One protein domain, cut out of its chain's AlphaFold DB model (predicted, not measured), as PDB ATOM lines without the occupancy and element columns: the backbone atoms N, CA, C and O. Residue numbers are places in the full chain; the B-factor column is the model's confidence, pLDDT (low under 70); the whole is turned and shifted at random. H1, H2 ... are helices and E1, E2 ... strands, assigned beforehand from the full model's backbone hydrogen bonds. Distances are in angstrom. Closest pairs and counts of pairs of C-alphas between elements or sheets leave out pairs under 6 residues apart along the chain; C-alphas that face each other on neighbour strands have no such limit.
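Overview. This is residues 252 to 375 and 391 to 414 of the 427 residues of an uncharacterized protein of candidate division TA06 bacterium ADurb.Bin131 (UniProt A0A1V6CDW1). A twisted sheet of four parallel strands is the core, with two long helices, H1 and H6, packed over one face and crossing each other steeply. The short H4 covers part of the opposite face, H2 sits at one side beside the strands, and H3 and H5 only graze the sheet. The printed part has 148 residues with six named helices and four named strands, in the order H1 E1 H2 H3 E2 H4 E3 H5 E4 H6; the sheet runs E1 E2 E3 E4, and the class is mixed, helices and strands. The whole is compact, with a radius of gyration of the C-alphas of 14.2 A and spans of 43 by 34 by 25 A.

Along the chain. Begin with the sheet: E1 is residues 273 to 277, 13.6 A; E2, 319 to 326, 21.0 A; E3, 345 to 351, 19.9 A; and E4, 365 to 368, 10.2 A. Find C-alpha 252 at (231.171, 150.830, 201.840); from there H1 runs 23.9 A to residue 268. H6, residues 391 to 414, runs 34.4 A and ends at C-alpha 414, (220.991, 139.911, 180.287). The shorter helices are H2, 282 to 285; H3, 309 to 313; H4, 335 to 341, 9.8 A; and H5, 357 to 360.

Arrangement. Look at N 321 and O 274, 2.9 A apart, for E1 and E2; N 347 and O 320, 2.8 A, for E2 and E3; and N 367 and O 348, 2.9 A, for E3 and E4. E1, H2, H3, E2 form a strand-helix-strand unit, parallel neighbour strands with helices between; so do E2, H4, E3 and E3, H5, E4, both with right-handed crossovers. H6 is over E2 and E3, along the strands, at a height over the sheet of 8.1 A. H1, on the same face, is slantwise to the strands at a height of 8.6 A; its closest C-alphas to E4 are Gln 255 and Ile 367, 5.4 A. H1 and H6 touch at a steep tilt of 47 degrees, the same way, with C-alphas Ser 260 and Val 406 closest at 5.0 A. H2, also on that face, touches H6 residues 392 to 396 alone; C-alphas Ile 282 and Gly 396 are closest, at 6.6 A. H4 is on the opposite face and only just over E3, with 3 C-alphas falling on it. H3 and H4 are close but not clearly touching, with C-alphas Phe 310 and Ile 339 closest at 6.8 A. In H1, H3, H4 and H6 every O i to N i+4 pair is within hydrogen-bond range; H2 and H5 are too short for one.

Size, cuts and confidence. The C-alphas farthest apart, Asp 355 and Lys 414, are 44.9 A apart. Residues 376 to 390 are not printed, and C-alphas 375 and 391 are 6.1 A apart across this cut. The link from H2 to H3 is long, 23 residues; in it, residues 295 to 296 pair in parallel with 274 to 275 of E1. Mean pLDDT of the printed part is 93.2; look for values under 70 at residues 304 to 307.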
ATOM      1  N   ILE A 252     232.336 150.281 202.547       97.94
ATOM      2  CA  ILE A 252     231.171 150.830 201.840       97.94
ATOM      3  C   ILE A 252     231.010 150.171 200.470       97.94
ATOM      4  O   ILE A 252     229.904 149.807 200.074       97.94
ATOM      5  N   GLN A 253     232.117 149.953 199.759       97.38
ATOM      6  CA  GLN A 253     232.100 149.311 198.446       97.38
ATOM      7  C   GLN A 253     231.544 147.881 198.512       97.38
ATOM      8  O   GLN A 253     230.705 147.523 197.689       97.38
ATOM      9  N   LYS A 254     231.929 147.094 199.528       97.94
ATOM     10  CA  LYS A 254     231.379 145.749 199.768       97.94
ATOM     11  C   LYS A 254     229.890 145.770 200.119       97.94
ATOM     12  O   LYS A 254     229.151 144.923 199.629       97.94
ATOM     13  N   GLN A 255     229.438 146.732 200.928       98.56
ATOM     14  CA  GLN A 255     228.014 146.882 201.254       98.56
ATOM     15  C   GLN A 255     227.175 147.195 200.009       98.56
ATOM     16  O   GLN A 255     226.119 146.595 199.806       98.56
ATOM     17  N   ILE A 256     227.657 148.100 199.152       98.50
ATOM     18  CA  ILE A 256     226.988 148.450 197.893       98.50
ATOM     19  C   ILE A 256     226.977 147.263 196.933       98.50
ATOM     20  O   ILE A 256     225.936 146.989 196.337       98.50
ATOM     21  N   ASP A 257     228.098 146.551 196.791       97.94
ATOM     22  CA  ASP A 257     228.188 145.374 195.924       97.94
ATOM     23  C   ASP A 257     227.182 144.299 196.357       97.94
ATOM     24  O   ASP A 257     226.308 143.937 195.568       97.94
ATOM     25  N   TYR A 258     227.194 143.932 197.644       98.50
ATOM     26  CA  TYR A 258     226.273 142.955 198.229       98.50
ATOM     27  C   TYR A 258     224.798 143.349 198.063       98.50
ATOM     28  O   TYR A 258     223.985 142.557 197.585       98.50
ATOM     29  N   ALA A 259     224.438 144.593 198.393       98.75
ATOM     30  CA  ALA A 259     223.074 145.080 198.197       98.75
ATOM     31  C   ALA A 259     222.671 145.047 196.714       98.75
ATOM     32  O   ALA A 259     221.557 144.647 196.373       98.75
ATOM     33  N   SER A 260     223.579 145.437 195.816       98.56
ATOM     34  CA  SER A 260     223.303 145.449 194.380       98.56
ATOM     35  C   SER A 260     223.168 144.055 193.766       98.56
ATOM     36  O   SER A 260     222.396 143.916 192.820       98.56
ATOM     37  N   ASP A 261     223.834 143.026 194.308       98.44
ATOM     38  CA  ASP A 261     223.625 141.626 193.909       98.44
ATOM     39  C   ASP A 261     222.207 141.157 194.223       98.44
ATOM     40  O   ASP A 261     221.514 140.644 193.341       98.44
ATOM     41  N   ILE A 262     221.747 141.399 195.455       98.50
ATOM     42  CA  ILE A 262     220.380 141.067 195.872       98.50
ATOM     43  C   ILE A 262     219.384 141.754 194.935       98.50
ATOM     44  O   ILE A 262     218.499 141.113 194.372       98.50
ATOM     45  N   ILE A 263     219.551 143.060 194.724       98.62
ATOM     46  CA  ILE A 263     218.617 143.866 193.938       98.62
ATOM     47  C   ILE A 263     218.593 143.437 192.469       98.62
ATOM     48  O   ILE A 263     217.514 143.237 191.909       98.62
ATOM     49  N   ALA A 264     219.762 143.289 191.840       98.31
ATOM     50  CA  ALA A 264     219.854 142.909 190.437       98.31
ATOM     51  C   ALA A 264     219.284 141.506 190.197       98.31
ATOM     52  O   ALA A 264     218.577 141.312 189.209       98.31
ATOM     53  N   SER A 265     219.523 140.563 191.115       96.94
ATOM     54  CA  SER A 265     218.932 139.224 191.061       96.94
ATOM     55  C   SER A 265     217.401 139.284 191.100       96.94
ATOM     56  O   SER A 265     216.735 138.794 190.189       96.94
ATOM     57  N   ARG A 266     216.821 140.004 192.074       96.62
ATOM     58  CA  ARG A 266     215.359 140.166 192.188       96.62
ATOM     59  C   ARG A 266     214.749 140.814 190.943       96.62
ATOM     60  O   ARG A 266     213.748 140.325 190.425       96.62
ATOM     61  N   MET A 267     215.366 141.876 190.430       97.75
ATOM     62  CA  MET A 267     214.913 142.531 189.199       97.75
ATOM     63  C   MET A 267     215.026 141.611 187.969       97.75
ATOM     64  O   MET A 267     214.156 141.656 187.100       97.75
ATOM     65  N   ALA A 268     216.062 140.771 187.879       96.06
ATOM     66  CA  ALA A 268     216.229 139.808 186.787       96.06
ATOM     67  C   ALA A 268     215.192 138.672 186.829       96.06
ATOM     68  O   ALA A 268     214.742 138.224 185.778       96.06
ATOM     69  N   GLU A 269     214.756 138.269 188.025       94.50
ATOM     70  CA  GLU A 269     213.635 137.340 188.247       94.50
ATOM     71  C   GLU A 269     212.255 137.968 187.955       94.50
ATOM     72  O   GLU A 269     211.225 137.318 188.123       94.50
ATOM     73  N   GLY A 270     212.204 139.241 187.552       93.56
ATOM     74  CA  GLY A 270     210.957 139.966 187.302       93.56
ATOM     75  C   GLY A 270     210.244 140.448 188.569       93.56
ATOM     76  O   GLY A 270     209.113 140.932 188.482       93.56
ATOM     77  N   LYS A 271     210.881 140.351 189.744       94.12
ATOM     78  CA  LYS A 271     210.332 140.883 190.997       94.12
ATOM     79  C   LYS A 271     210.453 142.403 191.037       94.12
ATOM     80  O   LYS A 271     211.346 143.008 190.440       94.12
ATOM     81  N   ARG A 272     209.542 143.034 191.776       96.00
ATOM     82  CA  ARG A 272     209.491 144.488 191.913       96.00
ATOM     83  C   ARG A 272     210.482 144.929 192.983       96.00
ATOM     84  O   ARG A 272     210.551 144.349 194.065       96.00
ATOM     85  N   VAL A 273     211.224 145.988 192.678       98.44
ATOM     86  CA  VAL A 273     212.127 146.621 193.639       98.44
ATOM     87  C   VAL A 273     211.821 148.109 193.706       98.44
ATOM     88  O   VAL A 273     211.988 148.849 192.731       98.44
ATOM     89  N   GLY A 274     211.343 148.537 194.868       98.31
ATOM     90  CA  GLY A 274     211.082 149.932 195.171       98.31
ATOM     91  C   GLY A 274     212.283 150.634 195.775       98.31
ATOM     92  O   GLY A 274     213.117 150.025 196.442       98.31
ATOM     93  N   ILE A 275     212.337 151.947 195.576       98.25
ATOM     94  CA  ILE A 275     213.293 152.818 196.245       98.25
ATOM     95  C   ILE A 275     212.591 154.073 196.757       98.25
ATOM     96  O   ILE A 275     211.855 154.755 196.037       98.25
ATOM     97  N   SER A 276     212.784 154.350 198.042       97.00
ATOM     98  CA  SER A 276     212.221 155.508 198.725       97.00
ATOM     99  C   SER A 276     213.118 155.906 199.896       97.00
ATOM    100  O   SER A 276     214.142 155.275 200.158       97.00
ATOM    101  N   GLY A 277     212.756 156.971 200.600       94.69
ATOM    102  CA  GLY A 277     213.541 157.404 201.736       94.69
ATOM    103  C   GLY A 277     213.085 158.701 202.376       94.69
ATOM    104  O   GLY A 277     212.059 159.285 202.013       94.69
ATOM    105  N   VAL A 278     213.903 159.142 203.325       90.19
ATOM    106  CA  VAL A 278     213.801 160.409 204.046       90.19
ATOM    107  C   VAL A 278     215.057 161.217 203.755       90.19
ATOM    108  O   VAL A 278     216.145 160.670 203.632       90.19
ATOM    109  N   GLY A 279     214.906 162.532 203.659       87.50
ATOM    110  CA  GLY A 279     216.004 163.441 203.355       87.50
ATOM    111  C   GLY A 279     215.669 164.300 202.149       87.50
ATOM    112  O   GLY A 279     215.021 163.852 201.203       87.50
ATOM    113  N   HIS A 280     216.100 165.553 202.207       91.12
ATOM    114  CA  HIS A 280     215.674 166.603 201.287       91.12
ATOM    115  C   HIS A 280     216.068 166.295 199.829       91.12
ATOM    116  O   HIS A 280     215.264 166.463 198.915       91.12
ATOM    117  N   VAL A 281     217.256 165.727 199.604       93.31
ATOM    118  CA  VAL A 281     217.671 165.249 198.273       93.31
ATOM    119  C   VAL A 281     216.864 164.016 197.835       93.31
ATOM    120  O   VAL A 281     216.353 163.951 196.717       93.31
ATOM    121  N   ILE A 282     216.715 163.030 198.721       94.62
ATOM    122  CA  ILE A 282     216.186 161.698 198.387       94.62
ATOM    123  C   ILE A 282     214.721 161.729 197.951       94.62
ATOM    124  O   ILE A 282     214.356 161.010 197.023       94.62
ATOM    125  N   ILE A 283     213.887 162.586 198.544       89.69
ATOM    126  CA  ILE A 283     212.443 162.637 198.246       89.69
ATOM    127  C   ILE A 283     212.107 162.895 196.767       89.69
ATOM    128  O   ILE A 283     211.017 162.527 196.315       89.69
ATOM    129  N   ASP A 284     213.017 163.508 196.004       92.44
ATOM    130  CA  ASP A 284     212.853 163.685 194.561       92.44
ATOM    131  C   ASP A 284     213.817 162.835 193.729       92.44
ATOM    132  O   ASP A 284     213.402 162.303 192.695       92.44
ATOM    133  N   GLU A 285     215.059 162.635 194.188       95.69
ATOM    134  CA  GLU A 285     216.081 161.932 193.402       95.69
ATOM    135  C   GLU A 285     215.771 160.459 193.150       95.69
ATOM    136  O   GLU A 285     216.172 159.931 192.113       95.69
ATOM    137  N   VAL A 286     214.987 159.814 194.016       96.50
ATOM    138  CA  VAL A 286     214.536 158.425 193.818       96.50
ATOM    139  C   VAL A 286     213.656 158.230 192.580       96.50
ATOM    140  O   VAL A 286     213.335 157.098 192.252       96.50
ATOM    141  N   LYS A 287     213.256 159.299 191.879       95.00
ATOM    142  CA  LYS A 287     212.453 159.239 190.642       95.00
ATOM    143  C   LYS A 287     213.173 159.813 189.418       95.00
ATOM    144  O   LYS A 287     212.563 159.904 188.356       95.00
ATOM    145  N   ARG A 288     214.420 160.276 189.556       94.69
ATOM    146  CA  ARG A 288     215.115 161.037 188.506       94.69
ATOM    147  C   ARG A 288     216.405 160.372 188.073       94.69
ATOM    148  O   ARG A 288     217.210 159.980 188.917       94.69
ATOM    149  N   ASP A 289     216.630 160.350 186.763       93.50
ATOM    150  CA  ASP A 289     217.915 160.012 186.138       93.50
ATOM    151  C   ASP A 289     218.481 158.645 186.585       93.50
ATOM    152  O   ASP A 289     219.699 158.468 186.710       93.50
ATOM    153  N   LEU A 290     217.589 157.694 186.883       96.00
ATOM    154  CA  LEU A 290     217.919 156.325 187.274       96.00
ATOM    155  C   LEU A 290     218.230 155.477 186.037       96.00
ATOM    156  O   LEU A 290     217.561 155.603 185.012       96.00
ATOM    157  N   LYS A 291     219.246 154.618 186.133       95.88
ATOM    158  CA  LYS A 291     219.659 153.714 185.050       95.88
ATOM    159  C   LYS A 291     218.935 152.375 185.129       95.88
ATOM    160  O   LYS A 291     218.551 151.823 184.100       95.88
ATOM    161  N   ALA A 292     218.754 151.849 186.338       96.69
ATOM    162  CA  ALA A 292     218.002 150.623 186.562       96.69
ATOM    163  C   ALA A 292     216.486 150.904 186.683       96.69
ATOM    164  O   ALA A 292     216.081 152.026 186.999       96.69
ATOM    165  N   PRO A 293     215.623 149.906 186.414       96.25
ATOM    166  CA  PRO A 293     214.170 150.077 186.370       96.25
ATOM    167  C   PRO A 293     213.537 150.052 187.773       96.25
ATOM    168  O   PRO A 293     212.697 149.210 188.081       96.25
ATOM    169  N   TRP A 294     213.956 150.962 188.651       98.00
ATOM    170  CA  TRP A 294     213.408 151.063 190.003       98.00
ATOM    171  C   TRP A 294     211.964 151.561 190.017       98.00
ATOM    172  O   TRP A 294     211.563 152.398 189.206       98.00
ATOM    173  N   ILE A 295     211.218 151.161 191.046       97.81
ATOM    174  CA  ILE A 295     209.954 151.804 191.409       97.81
ATOM    175  C   ILE A 295     210.251 152.908 192.427       97.81
ATOM    176  O   ILE A 295     210.243 152.692 193.637       97.81
ATOM    177  N   GLY A 296     210.557 154.099 191.920       96.88
ATOM    178  CA  GLY A 296     210.823 155.284 192.732       96.88
ATOM    179  C   GLY A 296     209.555 155.940 193.274       96.88
ATOM    180  O   GLY A 296     208.659 156.282 192.499       96.88
ATOM    181  N   PHE A 297     209.467 156.190 194.583       95.00
ATOM    182  CA  PHE A 297     208.326 156.911 195.166       95.00
ATOM    183  C   PHE A 297     208.678 157.698 196.431       95.00
ATOM    184  O   PHE A 297     209.685 157.454 197.088       95.00
ATOM    185  N   GLN A 298     207.813 158.650 196.793       91.62
ATOM    186  CA  GLN A 298     207.952 159.470 197.998       91.62
ATOM    187  C   GLN A 298     207.019 158.951 199.101       91.62
ATOM    188  O   GLN A 298     205.797 159.032 198.963       91.62
ATOM    189  N   ALA A 299     207.591 158.465 200.206       89.69
ATOM    190  CA  ALA A 299     206.829 158.056 201.389       89.69
ATOM    191  C   ALA A 299     206.602 159.207 202.392       89.69
ATOM    192  O   ALA A 299     205.551 159.279 203.031       89.69
ATOM    193  N   VAL A 300     207.557 160.140 202.514       86.50
ATOM    194  CA  VAL A 300     207.469 161.288 203.436       86.50
ATOM    195  C   VAL A 300     206.242 162.149 203.124       86.50
ATOM    196  O   VAL A 300     206.028 162.559 201.981       86.50
ATOM    197  N   GLY A 301     205.429 162.418 204.152       83.31
ATOM    198  CA  GLY A 301     204.169 163.165 204.042       83.31
ATOM    199  C   GLY A 301     203.006 162.375 203.427       83.31
ATOM    200  O   GLY A 301     201.891 162.892 203.358       83.31
ATOM    201  N   GLN A 302     203.242 161.134 202.991       79.38
ATOM    202  CA  GLN A 302     202.231 160.250 202.406       79.38
ATOM    203  C   GLN A 302     201.875 159.065 203.308       79.38
ATOM    204  O   GLN A 302     200.880 158.411 203.033       79.38
ATOM    205  N   VAL A 303     202.637 158.801 204.373       73.56
ATOM    206  CA  VAL A 303     202.325 157.787 205.396       73.56
ATOM    207  C   VAL A 303     201.619 158.416 206.608       73.56
ATOM    208  O   VAL A 303     201.802 159.598 206.895       73.56
ATOM    209  N   GLY A 304     200.764 157.656 207.301       61.88
ATOM    210  CA  GLY A 304     200.079 158.103 208.529       61.88
ATOM    211  C   GLY A 304     198.799 158.938 208.348       61.88
ATOM    212  O   GLY A 304     198.147 159.271 209.332       61.88
ATOM    213  N   ARG A 305     198.370 159.226 207.108       57.25
ATOM    214  CA  ARG A 305     197.103 159.933 206.795       57.25
ATOM    215  C   ARG A 305     196.152 159.109 205.908       57.25
ATOM    216  O   ARG A 305     195.682 159.598 204.885       57.25
ATOM    217  N   ARG A 306     195.886 157.844 206.272       52.97
ATOM    218  CA  ARG A 306     195.056 156.872 205.501       52.97
ATOM    219  C   ARG A 306     195.589 156.493 204.110       52.97
ATOM    220  O   ARG A 306     194.871 155.917 203.301       52.97
ATOM    221  N   ARG A 307     196.851 156.798 203.821       60.31
ATOM    222  CA  ARG A 307     197.574 156.342 202.633       60.31
ATOM    223  C   ARG A 307     198.768 155.554 203.150       60.31
ATOM    224  O   ARG A 307     199.575 156.100 203.892       60.31
ATOM    225  N   ASN A 308     198.853 154.267 202.839       76.12
ATOM    226  CA  ASN A 308     200.117 153.566 202.998       76.12
ATOM    227  C   ASN A 308     200.841 153.694 201.655       76.12
ATOM    228  O   ASN A 308     200.498 153.031 200.679       76.12
ATOM    229  N   ALA A 309     201.777 154.645 201.577       87.19
ATOM    230  CA  ALA A 309     202.548 154.879 200.361       87.19
ATOM    231  C   ALA A 309     203.250 153.595 199.901       87.19
ATOM    232  O   ALA A 309     203.289 153.333 198.705       87.19
ATOM    233  N   PHE A 310     203.723 152.769 200.837       92.75
ATOM    234  CA  PHE A 310     204.382 151.507 200.527       92.75
ATOM    235  C   PHE A 310     203.443 150.552 199.786       92.75
ATOM    236  O   PHE A 310     203.761 150.159 198.668       92.75
ATOM    237  N   SER A 311     202.245 150.281 200.316       90.44
ATOM    238  CA  SER A 311     201.291 149.362 199.670       90.44
ATOM    239  C   SER A 311     200.668 149.901 198.375       90.44
ATOM    240  O   SER A 311     200.105 149.143 197.591       90.44
ATOM    241  N   LYS A 312     200.769 151.213 198.115       90.38
ATOM    242  CA  LYS A 312     200.379 151.799 196.824       90.38
ATOM    243  C   LYS A 312     201.356 151.430 195.703       90.38
ATOM    244  O   LYS A 312     200.937 151.307 194.553       90.38
ATOM    245  N   TYR A 313     202.649 151.332 196.011       93.12
ATOM    246  CA  TYR A 313     203.699 151.129 195.008       93.12
ATOM    247  C   TYR A 313     204.299 149.727 195.035       93.12
ATOM    248  O   TYR A 313     204.888 149.323 194.036       93.12
ATOM    249  N   LEU A 314     204.148 148.982 196.126       95.31
ATOM    250  CA  LEU A 314     204.743 147.666 196.335       95.31
ATOM    251  C   LEU A 314     203.713 146.684 196.900       95.31
ATOM    252  O   LEU A 314     202.726 147.082 197.520       95.31
ATOM    253  N   GLN A 315     203.953 145.402 196.659       94.75
ATOM    254  CA  GLN A 315     203.166 144.274 197.142       94.75
ATOM    255  C   GLN A 315     203.907 143.545 198.273       94.75
ATOM    256  O   GLN A 315     205.133 143.623 198.344       94.75
ATOM    257  N   PRO A 316     203.194 142.808 199.145       95.88
ATOM    258  CA  PRO A 316     203.825 141.919 200.117       95.88
ATOM    259  C   PRO A 316     204.885 141.011 199.472       95.88
ATOM    260  O   PRO A 316     204.608 140.353 198.472       95.88
ATOM    261  N   GLY A 317     206.084 140.965 200.052       94.88
ATOM    262  CA  GLY A 317     207.240 140.218 199.548       94.88
ATOM    263  C   GLY A 317     208.109 140.966 198.527       94.88
ATOM    264  O   GLY A 317     209.186 140.473 198.190       94.88
ATOM    265  N   ASP A 318     207.690 142.145 198.051       97.50
ATOM    266  CA  ASP A 318     208.551 143.009 197.238       97.50
ATOM    267  C   ASP A 318     209.725 143.554 198.067       97.50
ATOM    268  O   ASP A 318     209.648 143.703 199.291       97.50
ATOM    269  N   LEU A 319     210.808 143.914 197.373       98.56
ATOM    270  CA  LEU A 319     211.996 144.502 197.985       98.56
ATOM    271  C   LEU A 319     211.906 146.033 198.001       98.56
ATOM    272  O   LEU A 319     211.662 146.664 196.971       98.56
ATOM    273  N   LEU A 320     212.185 146.642 199.152       98.50
ATOM    274  CA  LEU A 320     212.349 148.082 199.328       98.50
ATOM    275  C   LEU A 320     213.801 148.419 199.675       98.50
ATOM    276  O   LEU A 320     214.352 147.917 200.651       98.50
ATOM    277  N   VAL A 321     214.389 149.357 198.935       98.56
ATOM    278  CA  VAL A 321     215.575 150.097 199.377       98.56
ATOM    279  C   VAL A 321     215.120 151.382 200.062       98.56
ATOM    280  O   VAL A 321     214.481 152.235 199.440       98.56
ATOM    281  N   TRP A 322     215.450 151.519 201.344       97.81
ATOM    282  CA  TRP A 322     215.073 152.657 202.175       97.81
ATOM    283  C   TRP A 322     216.297 153.480 202.580       97.81
ATOM    284  O   TRP A 322     217.096 153.062 203.421       97.81
ATOM    285  N   ILE A 323     216.434 154.663 201.979       97.62
ATOM    286  CA  ILE A 323     217.504 155.618 202.287       97.62
ATOM    287  C   ILE A 323     216.978 156.620 203.318       97.62
ATOM    288  O   ILE A 323     216.236 157.537 202.975       97.62
ATOM    289  N   ALA A 324     217.317 156.432 204.586       94.38
ATOM    290  CA  ALA A 324     216.868 157.282 205.682       94.38
ATOM    291  C   ALA A 324     217.930 158.315 206.090       94.38
ATOM    292  O   ALA A 324     218.938 158.510 205.411       94.38
ATOM    293  N   TYR A 325     217.655 159.026 207.184       90.69
ATOM    294  CA  TYR A 325     218.518 160.076 207.718       90.69
ATOM    295  C   TYR A 325     219.347 159.530 208.890       90.69
ATOM    296  O   TYR A 325     220.481 159.103 208.678       90.69
ATOM    297  N   ILE A 326     218.769 159.478 210.093       91.19
ATOM    298  CA  ILE A 326     219.397 158.941 211.308       91.19
ATOM    299  C   ILE A 326     218.528 157.791 211.814       91.19
ATOM    300  O   ILE A 326     217.386 158.022 212.209       91.19
ATOM    301  N   GLY A 327     219.048 156.568 211.744       93.12
ATOM    302  CA  GLY A 327     218.261 155.348 211.911       93.12
ATOM    303  C   GLY A 327     217.217 155.149 210.803       93.12
ATOM    304  O   GLY A 327     217.153 155.877 209.810       93.12
ATOM    305  N   LEU A 328     216.374 154.132 210.977       91.56
ATOM    306  CA  LEU A 328     215.294 153.746 210.066       91.56
ATOM    307  C   LEU A 328     214.162 154.787 210.014       91.56
ATOM    308  O   LEU A 328     213.512 154.970 208.977       91.56
ATOM    309  N   ASN A 329     213.931 155.454 211.141       89.44
ATOM    310  CA  ASN A 329     212.783 156.311 211.392       89.44
ATOM    311  C   ASN A 329     213.137 157.799 211.316       89.44
ATOM    312  O   ASN A 329     214.289 158.202 211.202       89.44
ATOM    313  N   SER A 330     212.111 158.645 211.362       84.50
ATOM    314  CA  SER A 330     212.297 160.076 211.612       84.50
ATOM    315  C   SER A 330     211.740 160.430 212.984       84.50
ATOM    316  O   SER A 330     210.879 159.718 213.497       84.50
ATOM    317  N   LYS A 331     212.117 161.599 213.516       80.50
ATOM    318  CA  LYS A 331     211.540 162.154 214.756       80.50
ATOM    319  C   LYS A 331     210.003 162.194 214.760       80.50
ATOM    320  O   LYS A 331     209.393 162.200 215.822       80.50
ATOM    321  N   TYR A 332     209.376 162.260 213.585       83.50
ATOM    322  CA  TYR A 332     207.935 162.474 213.444       83.50
ATOM    323  C   TYR A 332     207.160 161.237 212.984       83.50
ATOM    324  O   TYR A 332     205.933 161.230 213.054       83.50
ATOM    325  N   VAL A 333     207.844 160.230 212.440       87.81
ATOM    326  CA  VAL A 333     207.202 159.110 211.743       87.81
ATOM    327  C   VAL A 333     208.012 157.835 211.938       87.81
ATOM    328  O   VAL A 333     209.189 157.783 211.571       87.81
ATOM    329  N   ASP A 334     207.325 156.808 212.435       89.62
ATOM    330  CA  ASP A 334     207.791 155.423 212.504       89.62
ATOM    331  C   ASP A 334     207.555 154.718 211.159       89.62
ATOM    332  O   ASP A 334     206.506 154.121 210.907       89.62
ATOM    333  N   PHE A 335     208.516 154.865 210.250       91.44
ATOM    334  CA  PHE A 335     208.499 154.208 208.946       91.44
ATOM    335  C   PHE A 335     208.693 152.698 209.065       91.44
ATOM    336  O   PHE A 335     208.084 151.963 208.290       91.44
ATOM    337  N   GLY A 336     209.477 152.238 210.044       91.69
ATOM    338  CA  GLY A 336     209.716 150.821 210.300       91.69
ATOM    339  C   GLY A 336     208.417 150.049 210.497       91.69
ATOM    340  O   GLY A 336     208.207 149.033 209.834       91.69
ATOM    341  N   ARG A 337     207.490 150.580 211.305       91.44
ATOM    342  CA  ARG A 337     206.144 150.003 211.445       91.44
ATOM    343  C   ARG A 337     205.415 149.885 210.106       91.44
ATOM    344  O   ARG A 337     204.934 148.807 209.776       91.44
ATOM    345  N   TYR A 338     205.343 150.958 209.315       92.19
ATOM    346  CA  TYR A 338     204.593 150.948 208.049       92.19
ATOM    347  C   TYR A 338     205.202 150.029 206.982       92.19
ATOM    348  O   TYR A 338     204.468 149.472 206.163       92.19
ATOM    349  N   ILE A 339     206.528 149.867 206.982       93.50
ATOM    350  CA  ILE A 339     207.238 148.926 206.106       93.50
ATOM    351  C   ILE A 339     206.911 147.483 206.517       93.50
ATOM    352  O   ILE A 339     206.574 146.671 205.656       93.50
ATOM    353  N   LYS A 340     206.933 147.184 207.826       92.81
ATOM    354  CA  LYS A 340     206.550 145.871 208.375       92.81
ATOM    355  C   LYS A 340     205.086 145.536 208.078       92.81
ATOM    356  O   LYS A 340     204.798 144.443 207.607       92.81
ATOM    357  N   GLU A 341     204.169 146.488 208.262       92.69
ATOM    358  CA  GLU A 341     202.744 146.334 207.920       92.69
ATOM    359  C   GLU A 341     202.514 146.068 206.423       92.69
ATOM    360  O   GLU A 341     201.579 145.359 206.060       92.69
ATOM    361  N   ALA A 342     203.360 146.618 205.545       93.38
ATOM    362  CA  ALA A 342     203.319 146.345 204.108       93.38
ATOM    363  C   ALA A 342     203.961 144.994 203.721       93.38
ATOM    364  O   ALA A 342     203.903 144.619 202.550       93.38
ATOM    365  N   ASN A 343     204.539 144.266 204.687       95.25
ATOM    366  CA  ASN A 343     205.224 142.985 204.516       95.25
ATOM    367  C   ASN A 343     206.306 143.023 203.422       95.25
ATOM    368  O   ASN A 343     206.344 142.162 202.546       95.25
ATOM    369  N   LEU A 344     207.147 144.060 203.435       96.00
ATOM    370  CA  LEU A 344     208.224 144.245 202.459       96.00
ATOM    371  C   LEU A 344     209.550 143.694 202.983       96.00
ATOM    372  O   LEU A 344     209.882 143.865 204.157       96.00
ATOM    373  N   GLU A 345     210.351 143.113 202.091       97.31
ATOM    374  CA  GLU A 345     211.771 142.900 202.365       97.31
ATOM    375  C   GLU A 345     212.511 144.238 202.286       97.31
ATOM    376  O   GLU A 345     212.150 145.120 201.505       97.31
ATOM    377  N   LEU A 346     213.563 144.406 203.088       98.00
ATOM    378  CA  LEU A 346     214.156 145.722 203.313       98.00
ATOM    379  C   LEU A 346     215.675 145.708 203.165       98.00
ATOM    380  O   LEU A 346     216.357 144.919 203.808       98.00
ATOM    381  N   ILE A 347     216.210 146.645 202.389       98.62
ATOM    382  CA  ILE A 347     217.612 147.073 202.438       98.62
ATOM    383  C   ILE A 347     217.630 148.490 202.999       98.62
ATOM    384  O   ILE A 347     216.914 149.361 202.500       98.62
ATOM    385  N   THR A 348     218.437 148.737 204.027       98.44
ATOM    386  CA  THR A 348     218.484 150.041 204.703       98.44
ATOM    387  C   THR A 348     219.755 150.818 204.377       98.44
ATOM    388  O   THR A 348     220.811 150.243 204.122       98.44
ATOM    389  N   CYS A 349     219.664 152.146 204.405       98.25
ATOM    390  CA  CYS A 349     220.810 153.041 204.293       98.25
ATOM    391  C   CYS A 349     220.607 154.278 205.175       98.25
ATOM    392  O   CYS A 349     219.755 155.108 204.870       98.25
ATOM    393  N   PHE A 350     221.367 154.417 206.261       96.81
ATOM    394  CA  PHE A 350     221.251 155.536 207.210       96.81
ATOM    395  C   PHE A 350     222.548 155.772 207.984       96.81
ATOM    396  O   PHE A 350     223.420 154.905 208.024       96.81
ATOM    397  N   ALA A 351     222.670 156.946 208.608       95.12
ATOM    398  CA  ALA A 351     223.627 157.141 209.691       95.12
ATOM    399  C   ALA A 351     223.036 156.568 210.994       95.12
ATOM    400  O   ALA A 351     221.831 156.708 211.211       95.12
ATOM    401  N   PRO A 352     223.822 155.912 211.861       93.50
ATOM    402  CA  PRO A 352     223.295 155.364 213.107       93.50
ATOM    403  C   PRO A 352     222.917 156.473 214.104       93.50
ATOM    404  O   PRO A 352     223.642 157.463 214.238       93.50
ATOM    405  N   ASP A 353     221.820 156.289 214.847       91.19
ATOM    406  CA  ASP A 353     221.565 157.045 216.078       91.19
ATOM    407  C   ASP A 353     222.254 156.342 217.248       91.19
ATOM    408  O   ASP A 353     221.829 155.270 217.677       91.19
ATOM    409  N   LEU A 354     223.352 156.903 217.748       89.88
ATOM    410  CA  LEU A 354     224.062 156.301 218.879       89.88
ATOM    411  C   LEU A 354     223.334 156.526 220.211       89.88
ATOM    412  O   LEU A 354     223.566 155.767 221.148       89.88
ATOM    413  N   ASP A 355     222.446 157.522 220.279       88.50
ATOM    414  CA  ASP A 355     221.682 157.833 221.492       88.50
ATOM    415  C   ASP A 355     220.393 157.003 221.581       88.50
ATOM    416  O   ASP A 355     219.890 156.756 222.674       88.50
ATOM    417  N   ASP A 356     219.876 156.541 220.438       87.31
ATOM    418  CA  ASP A 356     218.741 155.619 220.360       87.31
ATOM    419  C   ASP A 356     219.053 154.424 219.439       87.31
ATOM    420  O   ASP A 356     218.665 154.393 218.268       87.31
ATOM    421  N   PRO A 357     219.729 153.383 219.952       88.19
ATOM    422  CA  PRO A 357     220.038 152.200 219.158       88.19
ATOM    423  C   PRO A 357     218.807 151.451 218.629       88.19
ATOM    424  O   PRO A 357     218.944 150.669 217.687       88.19
ATOM    425  N   SER A 358     217.614 151.672 219.200       87.38
ATOM    426  CA  SER A 358     216.395 150.960 218.797       87.38
ATOM    427  C   SER A 358     215.950 151.314 217.377       87.38
ATOM    428  O   SER A 358     215.361 150.481 216.688       87.38
ATOM    429  N   VAL A 359     216.297 152.512 216.894       86.25
ATOM    430  CA  VAL A 359     215.998 152.939 215.523       86.25
ATOM    431  C   VAL A 359     217.048 152.488 214.506       86.25
ATOM    432  O   VAL A 359     216.870 152.736 213.316       86.25
ATOM    433  N   ASN A 360     218.108 151.787 214.922       91.25
ATOM    434  CA  ASN A 360     219.162 151.283 214.032       91.25
ATOM    435  C   ASN A 360     218.888 149.863 213.502       91.25
ATOM    436  O   ASN A 360     219.814 149.173 213.074       91.25
ATOM    437  N   GLU A 361     217.631 149.408 213.523       89.38
ATOM    438  CA  GLU A 361     217.241 148.118 212.952       89.38
ATOM    439  C   GLU A 361     217.603 148.054 211.456       89.38
ATOM    440  O   GLU A 361     217.279 148.947 210.663       89.38
ATOM    441  N   THR A 362     218.302 146.986 211.070       92.88
ATOM    442  CA  THR A 362     218.728 146.744 209.687       92.88
ATOM    443  C   THR A 362     217.861 145.675 209.035       92.88
ATOM    444  O   THR A 362     217.247 144.854 209.712       92.88
ATOM    445  N   GLY A 363     217.772 145.721 207.706       93.25
ATOM    446  CA  GLY A 363     217.068 144.705 206.931       93.25
ATOM    447  C   GLY A 363     217.997 143.576 206.471       93.25
ATOM    448  O   GLY A 363     219.015 143.294 207.095       93.25
ATOM    449  N   ILE A 364     217.682 142.953 205.334       97.31
ATOM    450  CA  ILE A 364     218.488 141.860 204.753       97.31
ATOM    451  C   ILE A 364     219.881 142.319 204.286       97.31
ATOM    452  O   ILE A 364     220.784 141.502 204.107       97.31
ATOM    453  N   ALA A 365     220.054 143.629 204.080       98.12
ATOM    454  CA  ALA A 365     221.342 144.284 203.896       98.12
ATOM    455  C   ALA A 365     221.291 145.727 204.424       98.12
ATOM    456  O   ALA A 365     220.218 146.332 204.527       98.12
ATOM    457  N   HIS A 366     222.467 146.283 204.714       98.19
ATOM    458  CA  HIS A 366     222.639 147.663 205.158       98.19
ATOM    459  C   HIS A 366     223.820 148.328 204.446       98.19
ATOM    460  O   HIS A 366     224.863 147.698 204.252       98.19
ATOM    461  N   ILE A 367     223.651 149.598 204.079       98.50
ATOM    462  CA  ILE A 367     224.709 150.465 203.552       98.50
ATOM    463  C   ILE A 367     224.888 151.631 204.521       98.50
ATOM    464  O   ILE A 367     223.959 152.413 204.730       98.50
ATOM    465  N   ASP A 368     226.082 151.771 205.087       97.56
ATOM    466  CA  ASP A 368     226.355 152.856 206.024       97.56
ATOM    467  C   ASP A 368     226.385 154.199 205.284       97.56
ATOM    468  O   ASP A 368     226.954 154.318 204.194       97.56
ATOM    469  N   GLN A 369     225.854 155.248 205.913       96.94
ATOM    470  CA  GLN A 369     226.139 156.616 205.482       96.94
ATOM    471  C   GLN A 369     227.353 157.183 206.230       96.94
ATOM    472  O   GLN A 369     227.502 157.020 207.438       96.94
ATOM    473  N   CYS A 370     228.236 157.877 205.509       95.12
ATOM    474  CA  CYS A 370     229.517 158.383 206.029       95.12
ATOM    475  C   CYS A 370     229.396 159.792 206.634       95.12
ATOM    476  O   CYS A 370     230.084 160.721 206.208       95.12
ATOM    477  N   TRP A 371     228.484 159.968 207.587       94.69
ATOM    478  CA  TRP A 371     228.302 161.198 208.368       94.69
ATOM    479  C   TRP A 371     227.652 160.864 209.719       94.69
ATOM    480  O   TRP A 371     227.217 159.734 209.934       94.69
ATOM    481  N   ALA A 372     227.618 161.823 210.646       92.25
ATOM    482  CA  ALA A 372     227.162 161.600 212.019       92.25
ATOM    483  C   ALA A 372     225.991 162.507 212.426       92.25
ATOM    484  O   ALA A 372     225.766 163.569 211.841       92.25
ATOM    485  N   LYS A 373     225.268 162.101 213.476       90.44
ATOM    486  CA  LYS A 373     224.130 162.834 214.045       90.44
ATOM    487  C   LYS A 373     224.406 164.336 214.181       90.44
ATOM    488  O   LYS A 373     225.456 164.759 214.657       90.44
ATOM    489  N   GLY A 374     223.433 165.137 213.748       88.12
ATOM    490  CA  GLY A 374     223.530 166.596 213.688       88.12
ATOM    491  C   GLY A 374     223.962 167.147 212.329       88.12
ATOM    492  O   GLY A 374     223.608 168.286 212.060       88.12
ATOM    493  N   ASP A 375     224.671 166.340 211.526       91.00
ATOM    494  CA  ASP A 375     225.009 166.428 210.091       91.00
ATOM    495  C   ASP A 375     225.631 167.706 209.505       91.00
ATOM    496  O   ASP A 375     226.247 167.631 208.441       91.00
ATOM    497  N   SER A 391     225.025 165.304 204.654       96.25
ATOM    498  CA  SER A 391     224.208 164.088 204.541       96.25
ATOM    499  C   SER A 391     223.435 164.003 203.223       96.25
ATOM    500  O   SER A 391     223.420 162.943 202.609       96.25
ATOM    501  N   GLY A 392     222.900 165.114 202.701       96.44
ATOM    502  CA  GLY A 392     222.219 165.136 201.399       96.44
ATOM    503  C   GLY A 392     223.131 164.725 200.234       96.44
ATOM    504  O   GLY A 392     222.711 163.981 199.344       96.44
ATOM    505  N   ILE A 393     224.405 165.142 200.269       97.75
ATOM    506  CA  ILE A 393     225.425 164.708 199.302       97.75
ATOM    507  C   ILE A 393     225.737 163.222 199.502       97.75
ATOM    508  O   ILE A 393     225.816 162.492 198.515       97.75
ATOM    509  N   ASN A 394     225.867 162.759 200.753       97.94
ATOM    510  CA  ASN A 394     226.118 161.349 201.058       97.94
ATOM    511  C   ASN A 394     225.016 160.444 200.498       97.94
ATOM    512  O   ASN A 394     225.290 159.596 199.650       97.94
ATOM    513  N   SER A 395     223.767 160.670 200.917       97.56
ATOM    514  CA  SER A 395     222.624 159.855 200.509       97.56
ATOM    515  C   SER A 395     222.439 159.890 198.989       97.56
ATOM    516  O   SER A 395     222.181 158.861 198.367       97.56
ATOM    517  N   GLY A 396     222.620 161.065 198.372       98.12
ATOM    518  CA  GLY A 396     222.580 161.225 196.921       98.12
ATOM    519  C   GLY A 396     223.658 160.407 196.204       98.12
ATOM    520  O   GLY A 396     223.348 159.702 195.245       98.12
ATOM    521  N   LEU A 397     224.909 160.444 196.670       98.50
ATOM    522  CA  LEU A 397     225.992 159.648 196.088       98.50
ATOM    523  C   LEU A 397     225.767 158.149 196.279       98.50
ATOM    524  O   LEU A 397     225.897 157.413 195.304       98.50
ATOM    525  N   VAL A 398     225.357 157.698 197.470       98.25
ATOM    526  CA  VAL A 398     225.037 156.282 197.723       98.25
ATOM    527  C   VAL A 398     223.933 155.797 196.783       98.25
ATOM    528  O   VAL A 398     224.093 154.756 196.148       98.25
ATOM    529  N   LEU A 399     222.859 156.580 196.601       98.44
ATOM    530  CA  LEU A 399     221.811 156.289 195.616       98.44
ATOM    531  C   LEU A 399     222.397 156.108 194.208       98.44
ATOM    532  O   LEU A 399     222.091 155.130 193.525       98.44
ATOM    533  N   ARG A 400     223.243 157.043 193.756       98.19
ATOM    534  CA  ARG A 400     223.822 156.990 192.403       98.19
ATOM    535  C   ARG A 400     224.815 155.842 192.229       98.19
ATOM    536  O   ARG A 400     224.863 155.263 191.145       98.19
ATOM    537  N   MET A 401     225.579 155.502 193.263       98.25
ATOM    538  CA  MET A 401     226.491 154.357 193.271       98.25
ATOM    539  C   MET A 401     225.725 153.033 193.217       98.25
ATOM    540  O   MET A 401     226.079 152.153 192.432       98.25
ATOM    541  N   LEU A 402     224.654 152.905 194.003       98.44
ATOM    542  CA  LEU A 402     223.813 151.714 194.008       98.44
ATOM    543  C   LEU A 402     223.134 151.508 192.649       98.44
ATOM    544  O   LEU A 402     223.205 150.417 192.089       98.44
ATOM    545  N   ASP A 403     222.551 152.563 192.077       98.44
ATOM    546  CA  ASP A 403     221.937 152.531 190.743       98.44
ATOM    547  C   ASP A 403     222.942 152.168 189.634       98.44
ATOM    548  O   ASP A 403     222.630 151.358 188.761       98.44
ATOM    549  N   ASP A 404     224.169 152.700 189.691       98.00
ATOM    550  CA  ASP A 404     225.242 152.318 188.765       98.00
ATOM    551  C   ASP A 404     225.574 150.821 188.862       98.00
ATOM    552  O   ASP A 404     225.694 150.147 187.835       98.00
ATOM    553  N   SER A 405     225.713 150.300 190.087       98.19
ATOM    554  CA  SER A 405     226.059 148.896 190.325       98.19
ATOM    555  C   SER A 405     224.947 147.951 189.863       98.19
ATOM    556  O   SER A 405     225.201 147.013 189.105       98.19
ATOM    557  N   VAL A 406     223.696 148.246 190.233       98.31
ATOM    558  CA  VAL A 406     222.521 147.458 189.833       98.31
ATOM    559  C   VAL A 406     222.362 147.453 188.316       98.31
ATOM    560  O   VAL A 406     222.203 146.386 187.723       98.31
ATOM    561  N   SER A 407     222.462 148.615 187.663       97.44
ATOM    562  CA  SER A 407     222.354 148.705 186.203       97.44
ATOM    563  C   SER A 407     223.403 147.844 185.499       97.44
ATOM    564  O   SER A 407     223.072 147.123 184.558       97.44
ATOM    565  N   LYS A 408     224.660 147.886 185.962       96.56
ATOM    566  CA  LYS A 408     225.752 147.086 185.391       96.56
ATOM    567  C   LYS A 408     225.516 145.585 185.583       96.56
ATOM    568  O   LYS A 408     225.700 144.809 184.647       96.56
ATOM    569  N   LYS A 409     225.096 145.161 186.779       97.38
ATOM    570  CA  LYS A 409     224.812 143.747 187.067       97.38
ATOM    571  C   LYS A 409     223.632 143.230 186.237       97.38
ATOM    572  O   LYS A 409     223.729 142.149 185.664       97.38
ATOM    573  N   LEU A 410     222.573 144.023 186.070       96.50
ATOM    574  CA  LEU A 410     221.450 143.677 185.193       96.50
ATOM    575  C   LEU A 410     221.860 143.510 183.730       96.50
ATOM    576  O   LEU A 410     221.394 142.589 183.060       96.50
ATOM    577  N   GLU A 411     222.721 144.389 183.220       95.50
ATOM    578  CA  GLU A 411     223.251 144.266 181.863       95.50
ATOM    579  C   GLU A 411     224.072 142.978 181.696       95.50
ATOM    580  O   GLU A 411     223.879 142.241 180.727       95.50
ATOM    581  N   ASN A 412     224.913 142.646 182.681       95.12
ATOM    582  CA  ASN A 412     225.688 141.406 182.686       95.12
ATOM    583  C   ASN A 412     224.796 140.157 182.681       95.12
ATOM    584  O   ASN A 412     225.030 139.262 181.869       95.12
ATOM    585  N   ILE A 413     223.759 140.119 183.526       94.06
ATOM    586  CA  ILE A 413     222.798 139.006 183.581       94.06
ATOM    587  C   ILE A 413     222.103 138.845 182.223       94.06
ATOM    588  O   ILE A 413     222.075 137.751 181.664       94.06
ATOM    589  N   LYS A 414     221.621 139.942 181.620       91.12
ATOM    590  CA  LYS A 414     220.991 139.911 180.287       91.12
ATOM    591  C   LYS A 414     221.940 139.385 179.207       91.12
ATOM    592  O   LYS A 414     221.526 138.611 178.346       91.12
TER     593      LYS A 414